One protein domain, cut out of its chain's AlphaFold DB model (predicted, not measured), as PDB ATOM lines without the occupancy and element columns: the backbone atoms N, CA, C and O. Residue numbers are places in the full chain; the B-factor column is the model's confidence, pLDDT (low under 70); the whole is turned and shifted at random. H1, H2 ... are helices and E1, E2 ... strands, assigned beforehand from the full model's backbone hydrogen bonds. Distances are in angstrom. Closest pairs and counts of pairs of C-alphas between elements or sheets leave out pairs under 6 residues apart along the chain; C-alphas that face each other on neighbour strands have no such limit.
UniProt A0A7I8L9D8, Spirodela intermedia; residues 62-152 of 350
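AT A GLANCE: This is residues 62 to 152 of the 350 residues of a protein of Spirodela intermedia (UniProt A0A7I8L9D8). A parallel two-strand ribbon, E1 beside E2, has H2 and H3 to one side, H1 and a long loop at one end of the longest axis, and H4, H5 and H6 in a loose hook at the other. The printed part has 91 residues in the order H1 E1 H2 H3 E2 H4 H5 H6, of mixed class, with under half of them in named elements. It is compact, with a radius of gyration of the C-alphas of 14.1 A, and only just elongated, spanning 41 by 27 by 22 A.

IN THESE COORDINATES: H1, residues 62 to 66, begins at C-alpha 62 (-22.629, -44.342, -15.819). E1, residues 85 to 90, is 16.2 A long. H2 is residues 98 to 102 and H3 residues 104 to 110, 9.7 A. E2, residues 115 to 120, is 16.4 A long. H4 is residues 125 to 128 and H5 residues 135 to 141, 9.8 A. H6, residues 148 to 152, ends at C-alpha 152 (-0.542, -51.827, -27.051).

HOW THE PARTS SIT: E1 and E2 are parallel at 17 degrees, with N 88 and O 117 2.9 A apart, within hydrogen-bond range. E1, H2 H3, E2 form a strand-helix-strand unit, two parallel neighbour strands with helices between, with a right-handed crossover. H1 and H2 touch, the closest C-alphas, of Gly 62 and Asp 98, being 4.2 A apart. H2 is close but not clearly touching to H3, C-alphas of Arg 100 and Asp 106 at 6.8 A, and to H4, Leu 102 and Leu 128 at 6.9 A. H4 and H5 are close but not clearly touching, Leu 128 and Glu 135 at 7.0 A. H5 and H6 are apart. Every O i to N i+4 pair is within hydrogen-bond range in H1, H5 and H6; H3 has 2 of 3, H2 0 of 1 but 2 of 2 O i to N i+3 pairs, and H4 is too short for an i+4 pair.

THE WHOLE: The C-alphas of Tyr 67 and Asp 144, the two farthest apart, are 41.5 A apart. The printed part has no cut, and the link H1 to E1, 18 residues, is long. Mean pLDDT of the printed part is 73.8, and residues 73 to 82, 92 to 95, 119 to 122 and 144 to 152 are under 70.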
ATOM      1  N   GLY A  62     -22.233 -45.652 -16.327       82.62
ATOM      2  CA  GLY A  62     -22.629 -44.342 -15.819       82.62
ATOM      3  C   GLY A  62     -24.143 -44.133 -15.809       82.62
ATOM      4  O   GLY A  62     -24.673 -43.507 -14.893       82.62
ATOM      5  N   ARG A  63     -24.884 -44.720 -16.761       81.50
ATOM      6  CA  ARG A  63     -26.358 -44.690 -16.739       81.50
ATOM      7  C   ARG A  63     -26.945 -45.524 -15.616       81.50
ATOM      8  O   ARG A  63     -27.904 -45.085 -14.989       81.50
ATOM      9  N   MET A  64     -26.402 -46.711 -15.376       82.62
ATOM     10  CA  MET A  64     -26.879 -47.583 -14.309       82.62
ATOM     11  C   MET A  64     -26.689 -46.932 -12.939       82.62
ATOM     12  O   MET A  64     -27.600 -47.010 -12.117       82.62
ATOM     13  N   LEU A  65     -25.581 -46.214 -12.739       82.44
ATOM     14  CA  LEU A  65     -25.378 -45.365 -11.563       82.44
ATOM     15  C   LEU A  65     -26.374 -44.199 -11.523       82.44
ATOM     16  O   LEU A  65     -27.063 -43.999 -10.526       82.44
ATOM     17  N   ARG A  66     -26.501 -43.450 -12.625       82.31
ATOM     18  CA  ARG A  66     -27.350 -42.251 -12.705       82.31
ATOM     19  C   ARG A  66     -28.828 -42.528 -12.437       82.31
ATOM     20  O   ARG A  66     -29.503 -41.688 -11.849       82.31
ATOM     21  N   TYR A  67     -29.339 -43.664 -12.906       82.38
ATOM     22  CA  TYR A  67     -30.744 -44.050 -12.750       82.38
ATOM     23  C   TYR A  67     -30.993 -44.987 -11.557       82.38
ATOM     24  O   TYR A  67     -32.132 -45.393 -11.347       82.38
ATOM     25  N   GLY A  68     -29.963 -45.307 -10.763       75.75
ATOM     26  CA  GLY A  68     -30.102 -46.105  -9.540       75.75
ATOM     27  C   GLY A  68     -30.311 -47.606  -9.767       75.75
ATOM     28  O   GLY A  68     -30.794 -48.296  -8.874       75.75
ATOM     29  N   ASN A  69     -29.940 -48.129 -10.939       77.62
ATOM     30  CA  ASN A  69     -29.962 -49.572 -11.215       77.62
ATOM     31  C   ASN A  69     -28.834 -50.314 -10.473       77.62
ATOM     32  O   ASN A  69     -28.934 -51.518 -10.244       77.62
ATOM     33  N   ILE A  70     -27.757 -49.593 -10.143       77.12
ATOM     34  CA  ILE A  70     -26.637 -50.035  -9.309       77.12
ATOM     35  C   ILE A  70     -26.344 -48.901  -8.329       77.12
ATOM     36  O   ILE A  70     -26.269 -47.742  -8.737       77.12
ATOM     37  N   ILE A  71     -26.150 -49.230  -7.055       74.75
ATOM     38  CA  ILE A  71     -25.708 -48.274  -6.036       74.75
ATOM     39  C   ILE A  71     -24.434 -48.820  -5.409       74.75
ATOM     40  O   ILE A  71     -24.424 -49.940  -4.901       74.75
ATOM     41  N   ILE A  72     -23.374 -48.021  -5.461       72.25
ATOM     42  CA  ILE A  72     -22.080 -48.330  -4.855       72.25
ATOM     43  C   ILE A  72     -21.994 -47.535  -3.559       72.25
ATOM     44  O   ILE A  72     -21.968 -46.301  -3.581       72.25
ATOM     45  N   HIS A  73     -22.023 -48.240  -2.430       68.12
ATOM     46  CA  HIS A  73     -21.895 -47.635  -1.112       68.12
ATOM     47  C   HIS A  73     -20.431 -47.315  -0.801       68.12
ATOM     48  O   HIS A  73     -19.519 -47.966  -1.304       68.12
ATOM     49  N   SER A  74     -20.203 -46.366   0.109       58.81
ATOM     50  CA  SER A  74     -18.866 -45.976   0.584       58.81
ATOM     51  C   SER A  74     -18.073 -47.125   1.227       58.81
ATOM     52  O   SER A  74     -16.881 -46.990   1.466       58.81
ATOM     53  N   SER A  75     -18.740 -48.238   1.543       58.19
ATOM     54  CA  SER A  75     -18.161 -49.475   2.069       58.19
ATOM     55  C   SER A  75     -17.741 -50.480   0.984       58.19
ATOM     56  O   SER A  75     -17.467 -51.627   1.324       58.19
ATOM     57  N   GLY A  76     -17.797 -50.114  -0.304       59.00
ATOM     58  CA  GLY A  76     -17.530 -51.015  -1.439       59.00
ATOM     59  C   GLY A  76     -18.661 -52.015  -1.729       59.00
ATOM     60  O   GLY A  76     -18.653 -52.735  -2.728       59.00
ATOM     61  N   ILE A  77     -19.692 -52.057  -0.876       61.66
ATOM     62  CA  ILE A  77     -20.864 -52.914  -1.066       61.66
ATOM     63  C   ILE A  77     -21.714 -52.345  -2.196       61.66
ATOM     64  O   ILE A  77     -22.098 -51.174  -2.176       61.66
ATOM     65  N   VAL A  78     -22.059 -53.205  -3.150       67.19
ATOM     66  CA  VAL A  78     -22.891 -52.831  -4.290       67.19
ATOM     67  C   VAL A  78     -24.244 -53.508  -4.215       67.19
ATOM     68  O   VAL A  78     -24.335 -54.731  -4.120       67.19
ATOM     69  N   THR A  79     -25.305 -52.708  -4.288       68.69
ATOM     70  CA  THR A  79     -26.673 -53.210  -4.423       68.69
ATOM     71  C   THR A  79     -27.105 -53.114  -5.878       68.69
ATOM     72  O   THR A  79     -27.117 -52.026  -6.458       68.69
ATOM     73  N   GLY A  80     -27.471 -54.251  -6.459       68.06
ATOM     74  CA  GLY A  80     -27.929 -54.350  -7.839       68.06
ATOM     75  C   GLY A  80     -28.053 -55.808  -8.290       68.06
ATOM     76  O   GLY A  80     -27.629 -56.715  -7.568       68.06
ATOM     77  N   PRO A  81     -28.653 -56.061  -9.462       68.56
ATOM     78  CA  PRO A  81     -28.714 -57.402 -10.031       68.56
ATOM     79  C   PRO A  81     -27.312 -57.884 -10.451       68.56
ATOM     80  O   PRO A  81     -26.481 -57.063 -10.842       68.56
ATOM     81  N   PRO A  82     -27.033 -59.202 -10.427       69.56
ATOM     82  CA  PRO A  82     -25.805 -59.740 -11.002       69.56
ATOM     83  C   PRO A  82     -25.770 -59.454 -12.508       69.56
ATOM     84  O   PRO A  82     -26.748 -59.709 -13.218       69.56
ATOM     85  N   LEU A  83     -24.647 -58.924 -12.998       74.62
ATOM     86  CA  LEU A  83     -24.492 -58.537 -14.398       74.62
ATOM     87  C   LEU A  83     -23.547 -59.499 -15.121       74.62
ATOM     88  O   LEU A  83     -22.403 -59.654 -14.696       74.62
ATOM     89  N   PRO A  84     -23.991 -60.130 -16.223       77.56
ATOM     90  CA  PRO A  84     -23.123 -60.985 -17.026       77.56
ATOM     91  C   PRO A  84     -22.103 -60.168 -17.822       77.56
ATOM     92  O   PRO A  84     -21.032 -60.678 -18.136       77.56
ATOM     93  N   PHE A  85     -22.430 -58.913 -18.143       82.12
ATOM     94  CA  PHE A  85     -21.514 -57.972 -18.762       82.12
ATOM     95  C   PHE A  85     -21.845 -56.527 -18.393       82.12
ATOM     96  O   PHE A  85     -22.965 -56.228 -17.972       82.12
ATOM     97  N   ILE A  86     -20.882 -55.630 -18.600       82.50
ATOM     98  CA  ILE A  86     -21.071 -54.187 -18.467       82.50
ATOM     99  C   ILE A  86     -20.445 -53.432 -19.634       82.50
ATOM    100  O   ILE A  86     -19.418 -53.841 -20.176       82.50
ATOM    101  N   TYR A  87     -21.071 -52.324 -20.023       81.19
ATOM    102  CA  TYR A  87     -20.546 -51.426 -21.043       81.19
ATOM    103  C   TYR A  87     -20.026 -50.135 -20.404       81.19
ATOM    104  O   TYR A  87     -20.779 -49.447 -19.709       81.19
ATOM    105  N   VAL A  88     -18.767 -49.784 -20.669       82.19
ATOM    106  CA  VAL A  88     -18.128 -48.572 -20.138       82.19
ATOM    107  C   VAL A  88     -17.643 -47.697 -21.302       82.19
ATOM    108  O   VAL A  88     -16.678 -48.058 -21.985       82.19
ATOM    109  N   PRO A  89     -18.306 -46.555 -21.565       77.69
ATOM    110  CA  PRO A  89     -17.818 -45.576 -22.522       77.69
ATOM    111  C   PRO A  89     -16.737 -44.687 -21.880       77.69
ATOM    112  O   PRO A  89     -17.013 -43.958 -20.933       77.69
ATOM    113  N   ILE A  90     -15.523 -44.704 -22.430       72.75
ATOM    114  CA  ILE A  90     -14.390 -43.850 -22.031       72.75
ATOM    115  C   ILE A  90     -14.068 -42.903 -23.197       72.75
ATOM    116  O   ILE A  90     -13.021 -42.983 -23.838       72.75
ATOM    117  N   THR A  91     -15.042 -42.070 -23.559       73.38
ATOM    118  CA  THR A  91     -14.900 -41.082 -24.640       73.38
ATOM    119  C   THR A  91     -14.380 -39.746 -24.113       73.38
ATOM    120  O   THR A  91     -14.500 -39.479 -22.924       73.38
ATOM    121  N   TYR A  92     -13.904 -38.843 -24.977       63.53
ATOM    122  CA  TYR A  92     -13.372 -37.529 -24.564       63.53
ATOM    123  C   TYR A  92     -14.364 -36.705 -23.722       63.53
ATOM    124  O   TYR A  92     -13.987 -35.911 -22.863       63.53
ATOM    125  N   ARG A  93     -15.670 -36.930 -23.924       62.31
ATOM    126  CA  ARG A  93     -16.762 -36.277 -23.181       62.31
ATOM    127  C   ARG A  93     -17.629 -37.253 -22.386       62.31
ATOM    128  O   ARG A  93     -18.834 -37.033 -22.267       62.31
ATOM    129  N   TYR A  94     -17.047 -38.338 -21.883       65.62
ATOM    130  CA  TYR A  94     -17.745 -39.266 -20.994       65.62
ATOM    131  C   TYR A  94     -18.267 -38.588 -19.714       65.62
ATOM    132  O   TYR A  94     -17.684 -37.618 -19.215       65.62
ATOM    133  N   ASP A  95     -19.423 -39.061 -19.230       69.81
ATOM    134  CA  ASP A  95     -20.173 -38.445 -18.131       69.81
ATOM    135  C   ASP A  95     -19.412 -38.525 -16.801       69.81
ATOM    136  O   ASP A  95     -18.572 -39.400 -16.591       69.81
ATOM    137  N   GLY A  96     -19.765 -37.655 -15.851       70.38
ATOM    138  CA  GLY A  96     -19.224 -37.709 -14.492       70.38
ATOM    139  C   GLY A  96     -19.403 -39.075 -13.818       70.38
ATOM    140  O   GLY A  96     -18.533 -39.487 -13.058       70.38
ATOM    141  N   ASN A  97     -20.480 -39.807 -14.128       76.44
ATOM    142  CA  ASN A  97     -20.669 -41.161 -13.608       76.44
ATOM    143  C   ASN A  97     -19.816 -42.204 -14.340       76.44
ATOM    144  O   ASN A  97     -19.355 -43.145 -13.706       76.44
ATOM    145  N   ASP A  98     -19.567 -42.042 -15.643       77.94
ATOM    146  CA  ASP A  98     -18.665 -42.934 -16.385       77.94
ATOM    147  C   ASP A  98     -17.203 -42.735 -15.936       77.94
ATOM    148  O   ASP A  98     -16.451 -43.702 -15.838       77.94
ATOM    149  N   LYS A  99     -16.823 -41.506 -15.544       77.19
ATOM    150  CA  LYS A  99     -15.529 -41.179 -14.904       77.19
ATOM    151  C   LYS A  99     -15.253 -41.978 -13.636       77.19
ATOM    152  O   LYS A  99     -14.090 -42.210 -13.310       77.19
ATOM    153  N   ARG A 100     -16.300 -42.450 -12.952       79.31
ATOM    154  CA  ARG A 100     -16.152 -43.275 -11.751       79.31
ATOM    155  C   ARG A 100     -15.538 -44.648 -12.017       79.31
ATOM    156  O   ARG A 100     -15.103 -45.298 -11.078       79.31
ATOM    157  N   PHE A 101     -15.453 -45.068 -13.283       83.75
ATOM    158  CA  PHE A 101     -14.759 -46.291 -13.684       83.75
ATOM    159  C   PHE A 101     -13.336 -46.371 -13.117       83.75
ATOM    160  O   PHE A 101     -12.897 -47.451 -12.753       83.75
ATOM    161  N   LEU A 102     -12.623 -45.249 -12.999       79.25
ATOM    162  CA  LEU A 102     -11.237 -45.233 -12.519       79.25
ATOM    163  C   LEU A 102     -11.111 -45.238 -10.979       79.25
ATOM    164  O   LEU A 102     -10.000 -45.373 -10.471       79.25
ATOM    165  N   LEU A 103     -12.223 -45.129 -10.237       78.12
ATOM    166  CA  LEU A 103     -12.220 -45.087  -8.770       78.12
ATOM    167  C   LEU A 103     -12.015 -46.478  -8.158       78.12
ATOM    168  O   LEU A 103     -12.646 -47.452  -8.568       78.12
ATOM    169  N   GLU A 104     -11.203 -46.555  -7.105       75.94
ATOM    170  CA  GLU A 104     -10.924 -47.798  -6.366       75.94
ATOM    171  C   GLU A 104     -12.192 -48.436  -5.785       75.94
ATOM    172  O   GLU A 104     -12.415 -49.633  -5.963       75.94
ATOM    173  N   SER A 105     -13.074 -47.622  -5.189       73.19
ATOM    174  CA  SER A 105     -14.351 -48.075  -4.616       73.19
ATOM    175  C   SER A 105     -15.239 -48.795  -5.627       73.19
ATOM    176  O   SER A 105     -15.986 -49.711  -5.290       73.19
ATOM    177  N   ASP A 106     -15.172 -48.357  -6.879       80.12
ATOM    178  CA  ASP A 106     -16.013 -48.856  -7.952       80.12
ATOM    179  C   ASP A 106     -15.344 -50.066  -8.637       80.12
ATOM    180  O   ASP A 106     -16.032 -50.990  -9.082       80.12
ATOM    181  N   GLN A 107     -14.006 -50.130  -8.640       80.88
ATOM    182  CA  GLN A 107     -13.235 -51.268  -9.150       80.88
ATOM    183  C   GLN A 107     -13.504 -52.571  -8.376       80.88
ATOM    184  O   GLN A 107     -13.585 -53.629  -9.000       80.88
ATOM    185  N   GLU A 108     -13.754 -52.523  -7.061       76.88
ATOM    186  CA  GLU A 108     -14.112 -53.717  -6.265       76.88
ATOM    187  C   GLU A 108     -15.354 -54.460  -6.788       76.88
ATOM    188  O   GLU A 108     -15.498 -55.680  -6.624       76.88
ATOM    189  N   PHE A 109     -16.268 -53.719  -7.412       80.00
ATOM    190  CA  PHE A 109     -17.451 -54.255  -8.066       80.00
ATOM    191  C   PHE A 109     -17.178 -54.651  -9.510       80.00
ATOM    192  O   PHE A 109     -17.556 -55.748  -9.925       80.00
ATOM    193  N   LEU A 110     -16.509 -53.780 -10.265       80.62
ATOM    194  CA  LEU A 110     -16.252 -53.987 -11.688       80.62
ATOM    195  C   LEU A 110     -15.423 -55.251 -11.951       80.62
ATOM    196  O   LEU A 110     -15.717 -55.968 -12.903       80.62
ATOM    197  N   VAL A 111     -14.471 -55.587 -11.073       78.81
ATOM    198  CA  VAL A 111     -13.653 -56.814 -11.165       78.81
ATOM    199  C   VAL A 111     -14.492 -58.097 -11.032       78.81
ATOM    200  O   VAL A 111     -14.090 -59.155 -11.510       78.81
ATOM    201  N   ARG A 112     -15.687 -58.032 -10.424       80.12
ATOM    202  CA  ARG A 112     -16.589 -59.192 -10.285       80.12
ATOM    203  C   ARG A 112     -17.425 -59.454 -11.538       80.12
ATOM    204  O   ARG A 112     -18.058 -60.507 -11.626       80.12
ATOM    205  N   ILE A 113     -17.474 -58.507 -12.476       80.19
ATOM    206  CA  ILE A 113     -18.264 -58.631 -13.702       80.19
ATOM    207  C   ILE A 113     -17.457 -59.446 -14.720       80.19
ATOM    208  O   ILE A 113     -16.365 -59.026 -15.097       80.19
ATOM    209  N   PRO A 114     -17.979 -60.583 -15.219       79.00
ATOM    210  CA  PRO A 114     -17.198 -61.480 -16.073       79.00
ATOM    211  C   PRO A 114     -16.789 -60.880 -17.423       79.00
ATOM    212  O   PRO A 114     -15.745 -61.239 -17.961       79.00
ATOM    213  N   TRP A 115     -17.614 -59.995 -17.989       76.81
ATOM    214  CA  TRP A 115     -17.384 -59.408 -19.308       76.81
ATOM    215  C   TRP A 115     -17.489 -57.888 -19.271       76.81
ATOM    216  O   TRP A 115     -18.513 -57.324 -18.886       76.81
ATOM    217  N   MET A 116     -16.450 -57.212 -19.749       80.12
ATOM    218  CA  MET A 116     -16.434 -55.759 -19.871       80.12
ATOM    219  C   MET A 116     -16.270 -55.358 -21.332       80.12
ATOM    220  O   MET A 116     -15.343 -55.791 -22.011       80.12
ATOM    221  N   VAL A 117     -17.183 -54.518 -21.813       77.00
ATOM    222  CA  VAL A 117     -17.121 -53.927 -23.149       77.00
ATOM    223  C   VAL A 117     -16.699 -52.473 -22.997       77.00
ATOM    224  O   VAL A 117     -17.494 -51.623 -22.591       77.00
ATOM    225  N   LEU A 118     -15.438 -52.201 -23.322       72.94
ATOM    226  CA  LEU A 118     -14.876 -50.856 -23.343       72.94
ATOM    227  C   LEU A 118     -15.041 -50.241 -24.732       72.94
ATOM    228  O   LEU A 118     -14.862 -50.904 -25.752       72.94
ATOM    229  N   SER A 119     -15.376 -48.959 -24.772       68.88
ATOM    230  CA  SER A 119     -15.420 -48.177 -26.005       68.88
ATOM    231  C   SER A 119     -14.926 -46.779 -25.690       68.88
ATOM    232  O   SER A 119     -15.520 -46.100 -24.860       68.88
ATOM    233  N   GLY A 120     -13.881 -46.325 -26.362       66.06
ATOM    234  CA  GLY A 120     -13.288 -45.023 -26.094       66.06
ATOM    235  C   GLY A 120     -12.440 -44.531 -27.253       66.06
ATOM    236  O   GLY A 120     -12.107 -45.296 -28.153       66.06
ATOM    237  N   ASP A 121     -12.129 -43.244 -27.208       61.31
ATOM    238  CA  ASP A 121     -11.265 -42.508 -28.139       61.31
ATOM    239  C   ASP A 121     -10.086 -41.851 -27.391       61.31
ATOM    240  O   ASP A 121      -9.479 -40.908 -27.881       61.31
ATOM    241  N   ASN A 122      -9.783 -42.325 -26.176       68.44
ATOM    242  CA  ASN A 122      -8.717 -41.806 -25.322       68.44
ATOM    243  C   ASN A 122      -7.730 -42.899 -24.908       68.44
ATOM    244  O   ASN A 122      -8.119 -44.036 -24.633       68.44
ATOM    245  N   TYR A 123      -6.468 -42.511 -24.729       75.19
ATOM    246  CA  TYR A 123      -5.449 -43.344 -24.096       75.19
ATOM    247  C   TYR A 123      -5.521 -43.223 -22.563       75.19
ATOM    248  O   TYR A 123      -4.768 -42.478 -21.957       75.19
ATOM    249  N   PHE A 124      -6.448 -43.936 -21.916       78.56
ATOM    250  CA  PHE A 124      -6.702 -43.838 -20.461       78.56
ATOM    251  C   PHE A 124      -5.720 -44.628 -19.574       78.56
ATOM    252  O   PHE A 124      -5.861 -44.641 -18.352       78.56
ATOM    253  N   VAL A 125      -4.724 -45.286 -20.172       82.75
ATOM    254  CA  VAL A 125      -3.752 -46.139 -19.471       82.75
ATOM    255  C   VAL A 125      -2.975 -45.408 -18.367       82.75
ATOM    256  O   VAL A 125      -2.872 -45.986 -17.287       82.75
ATOM    257  N   PRO A 126      -2.488 -44.158 -18.541       79.62
ATOM    258  CA  PRO A 126      -1.793 -43.446 -17.467       79.62
ATOM    259  C   PRO A 126      -2.637 -43.317 -16.191       79.62
ATOM    260  O   PRO A 126      -2.110 -43.426 -15.091       79.62
ATOM    261  N   ALA A 127      -3.961 -43.172 -16.315       80.50
ATOM    262  CA  ALA A 127      -4.840 -43.089 -15.151       80.50
ATOM    263  C   ALA A 127      -5.056 -44.433 -14.439       80.50
ATOM    264  O   ALA A 127      -5.420 -44.437 -13.267       80.50
ATOM    265  N   LEU A 128      -4.797 -45.572 -15.093       83.50
ATOM    266  CA  LEU A 128      -4.820 -46.873 -14.419       83.50
ATOM    267  C   LEU A 128      -3.670 -47.004 -13.412       83.50
ATOM    268  O   LEU A 128      -3.842 -47.645 -12.382       83.50
ATOM    269  N   PHE A 129      -2.527 -46.359 -13.674       78.88
ATOM    270  CA  PHE A 129      -1.385 -46.326 -12.751       78.88
ATOM    271  C   PHE A 129      -1.619 -45.440 -11.520       78.88
ATOM    272  O   PHE A 129      -0.897 -45.578 -10.539       78.88
ATOM    273  N   LEU A 130      -2.625 -44.557 -11.551       78.06
ATOM    274  CA  LEU A 130      -3.048 -43.779 -10.381       78.06
ATOM    275  C   LEU A 130      -3.939 -44.590  -9.426       78.06
ATOM    276  O   LEU A 130      -4.150 -44.185  -8.289       78.06
ATOM    277  N   ASN A 131      -4.475 -45.730  -9.871       75.31
ATOM    278  CA  ASN A 131      -5.330 -46.580  -9.053       75.31
ATOM    279  C   ASN A 131      -4.475 -47.543  -8.215       75.31
ATOM    280  O   ASN A 131      -3.821 -48.428  -8.769       75.31
ATOM    281  N   ARG A 132      -4.509 -47.427  -6.881       78.19
ATOM    282  CA  ARG A 132      -3.641 -48.207  -5.978       78.19
ATOM    283  C   ARG A 132      -3.929 -49.706  -5.998       78.19
ATOM    284  O   ARG A 132      -3.056 -50.486  -5.628       78.19
ATOM    285  N   MET A 133      -5.124 -50.127  -6.420       76.25
ATOM    286  CA  MET A 133      -5.431 -51.553  -6.579       76.25
ATOM    287  C   MET A 133      -4.813 -52.148  -7.847       76.25
ATOM    288  O   MET A 133      -4.456 -53.324  -7.854       76.25
ATOM    289  N   LEU A 134      -4.704 -51.361  -8.921       80.88
ATOM    290  CA  LEU A 134      -4.188 -51.820 -10.216       80.88
ATOM    291  C   LEU A 134      -2.676 -51.611 -10.350       80.88
ATOM    292  O   LEU A 134      -2.010 -52.405 -11.015       80.88
ATOM    293  N   GLU A 135      -2.137 -50.566  -9.717       81.94
ATOM    294  CA  GLU A 135      -0.731 -50.163  -9.822       81.94
ATOM    295  C   GLU A 135       0.261 -51.313  -9.557       81.94
ATOM    296  O   GLU A 135       1.127 -51.509 -10.413       81.94
ATOM    297  N   PRO A 136       0.123 -52.151  -8.506       82.19
ATOM    298  CA  PRO A 136       1.108 -53.199  -8.228       82.19
ATOM    299  C   PRO A 136       1.203 -54.251  -9.342       82.19
ATOM    300  O   PRO A 136       2.296 -54.695  -9.700       82.19
ATOM    301  N   GLU A 137       0.065 -54.643  -9.922       82.50
ATOM    302  CA  GLU A 137       0.039 -55.599 -11.033       82.50
ATOM    303  C   GLU A 137       0.514 -54.960 -12.339       82.50
ATOM    304  O   GLU A 137       1.251 -55.595 -13.095       82.50
ATOM    305  N   LEU A 138       0.159 -53.698 -12.599       80.56
ATOM    306  CA  LEU A 138       0.634 -52.967 -13.776       80.56
ATOM    307  C   LEU A 138       2.152 -52.760 -13.737       80.56
ATOM    308  O   LEU A 138       2.822 -53.011 -14.735       80.56
ATOM    309  N   SER A 139       2.711 -52.399 -12.582       78.25
ATOM    310  CA  SER A 139       4.159 -52.277 -12.378       78.25
ATOM    311  C   SER A 139       4.892 -53.619 -12.504       78.25
ATOM    312  O   SER A 139       6.053 -53.648 -12.912       78.25
ATOM    313  N   ARG A 140       4.226 -54.745 -12.214       80.31
ATOM    314  CA  ARG A 140       4.771 -56.094 -12.447       80.31
ATOM    315  C   ARG A 140       4.723 -56.502 -13.922       80.31
ATOM    316  O   ARG A 140       5.648 -57.156 -14.398       80.31
ATOM    317  N   LEU A 141       3.644 -56.157 -14.625       73.50
ATOM    318  CA  LEU A 141       3.449 -56.462 -16.048       73.50
ATOM    319  C   LEU A 141       4.330 -55.601 -16.957       73.50
ATOM    320  O   LEU A 141       4.786 -56.085 -17.991       73.50
ATOM    321  N   PHE A 142       4.598 -54.362 -16.547       74.44
ATOM    322  CA  PHE A 142       5.413 -53.396 -17.278       74.44
ATOM    323  C   PHE A 142       6.554 -52.886 -16.380       74.44
ATOM    324  O   PHE A 142       6.480 -51.767 -15.863       74.44
ATOM    325  N   PRO A 143       7.606 -53.708 -16.161       71.69
ATOM    326  CA  PRO A 143       8.757 -53.319 -15.344       71.69
ATOM    327  C   PRO A 143       9.433 -52.067 -15.901       71.69
ATOM    328  O   PRO A 143       9.771 -51.152 -15.152       71.69
ATOM    329  N   ASP A 144       9.556 -52.023 -17.230       66.38
ATOM    330  CA  ASP A 144       9.828 -50.799 -17.955       66.38
ATOM    331  C   ASP A 144       8.502 -50.099 -18.238       66.38
ATOM    332  O   ASP A 144       7.738 -50.457 -19.140       66.38
ATOM    333  N   LYS A 145       8.240 -49.076 -17.428       66.44
ATOM    334  CA  LYS A 145       7.065 -48.240 -17.591       66.44
ATOM    335  C   LYS A 145       7.107 -47.455 -18.883       66.44
ATOM    336  O   LYS A 145       6.092 -46.811 -19.071       66.44
ATOM    337  N   GLU A 146       8.166 -47.513 -19.720       55.50
ATOM    338  CA  GLU A 146       8.313 -46.997 -21.102       55.50
ATOM    339  C   GLU A 146       7.835 -47.951 -22.234       55.50
ATOM    340  O   GLU A 146       7.646 -47.507 -23.365       55.50
ATOM    341  N   THR A 147       7.432 -49.203 -21.957       59.50
ATOM    342  CA  THR A 147       6.972 -50.134 -23.019       59.50
ATOM    343  C   THR A 147       5.456 -50.359 -23.152       59.50
ATOM    344  O   THR A 147       5.005 -51.029 -24.084       59.50
ATOM    345  N   VAL A 148       4.631 -49.786 -22.276       60.16
ATOM    346  CA  VAL A 148       3.179 -50.033 -22.177       60.16
ATOM    347  C   VAL A 148       2.460 -49.759 -23.502       60.16
ATOM    348  O   VAL A 148       1.820 -50.635 -24.073       60.16
ATOM    349  N   PHE A 149       2.592 -48.549 -24.036       58.41
ATOM    350  CA  PHE A 149       2.025 -48.180 -25.331       58.41
ATOM    351  C   PHE A 149       2.760 -48.805 -26.520       58.41
ATOM    352  O   PHE A 149       2.107 -49.188 -27.492       58.41
ATOM    353  N   HIS A 150       4.091 -48.955 -26.433       54.56
ATOM    354  CA  HIS A 150       4.890 -49.666 -27.438       54.56
ATOM    355  C   HIS A 150       4.329 -51.078 -27.690       54.56
ATOM    356  O   HIS A 150       4.303 -51.549 -28.824       54.56
ATOM    357  N   HIS A 151       3.776 -51.717 -26.655       45.47
ATOM    358  CA  HIS A 151       3.134 -53.024 -26.751       45.47
ATOM    359  C   HIS A 151       1.637 -53.003 -27.127       45.47
ATOM    360  O   HIS A 151       1.111 -54.055 -27.490       45.47
ATOM    361  N   LEU A 152       0.935 -51.862 -27.062       49.25
ATOM    362  CA  LEU A 152      -0.542 -51.827 -27.051       49.25
ATOM    363  C   LEU A 152      -1.220 -50.963 -28.135       49.25
ATOM    364  O   LEU A 152      -2.446 -50.876 -28.167       49.25
TER     365      LEU A 152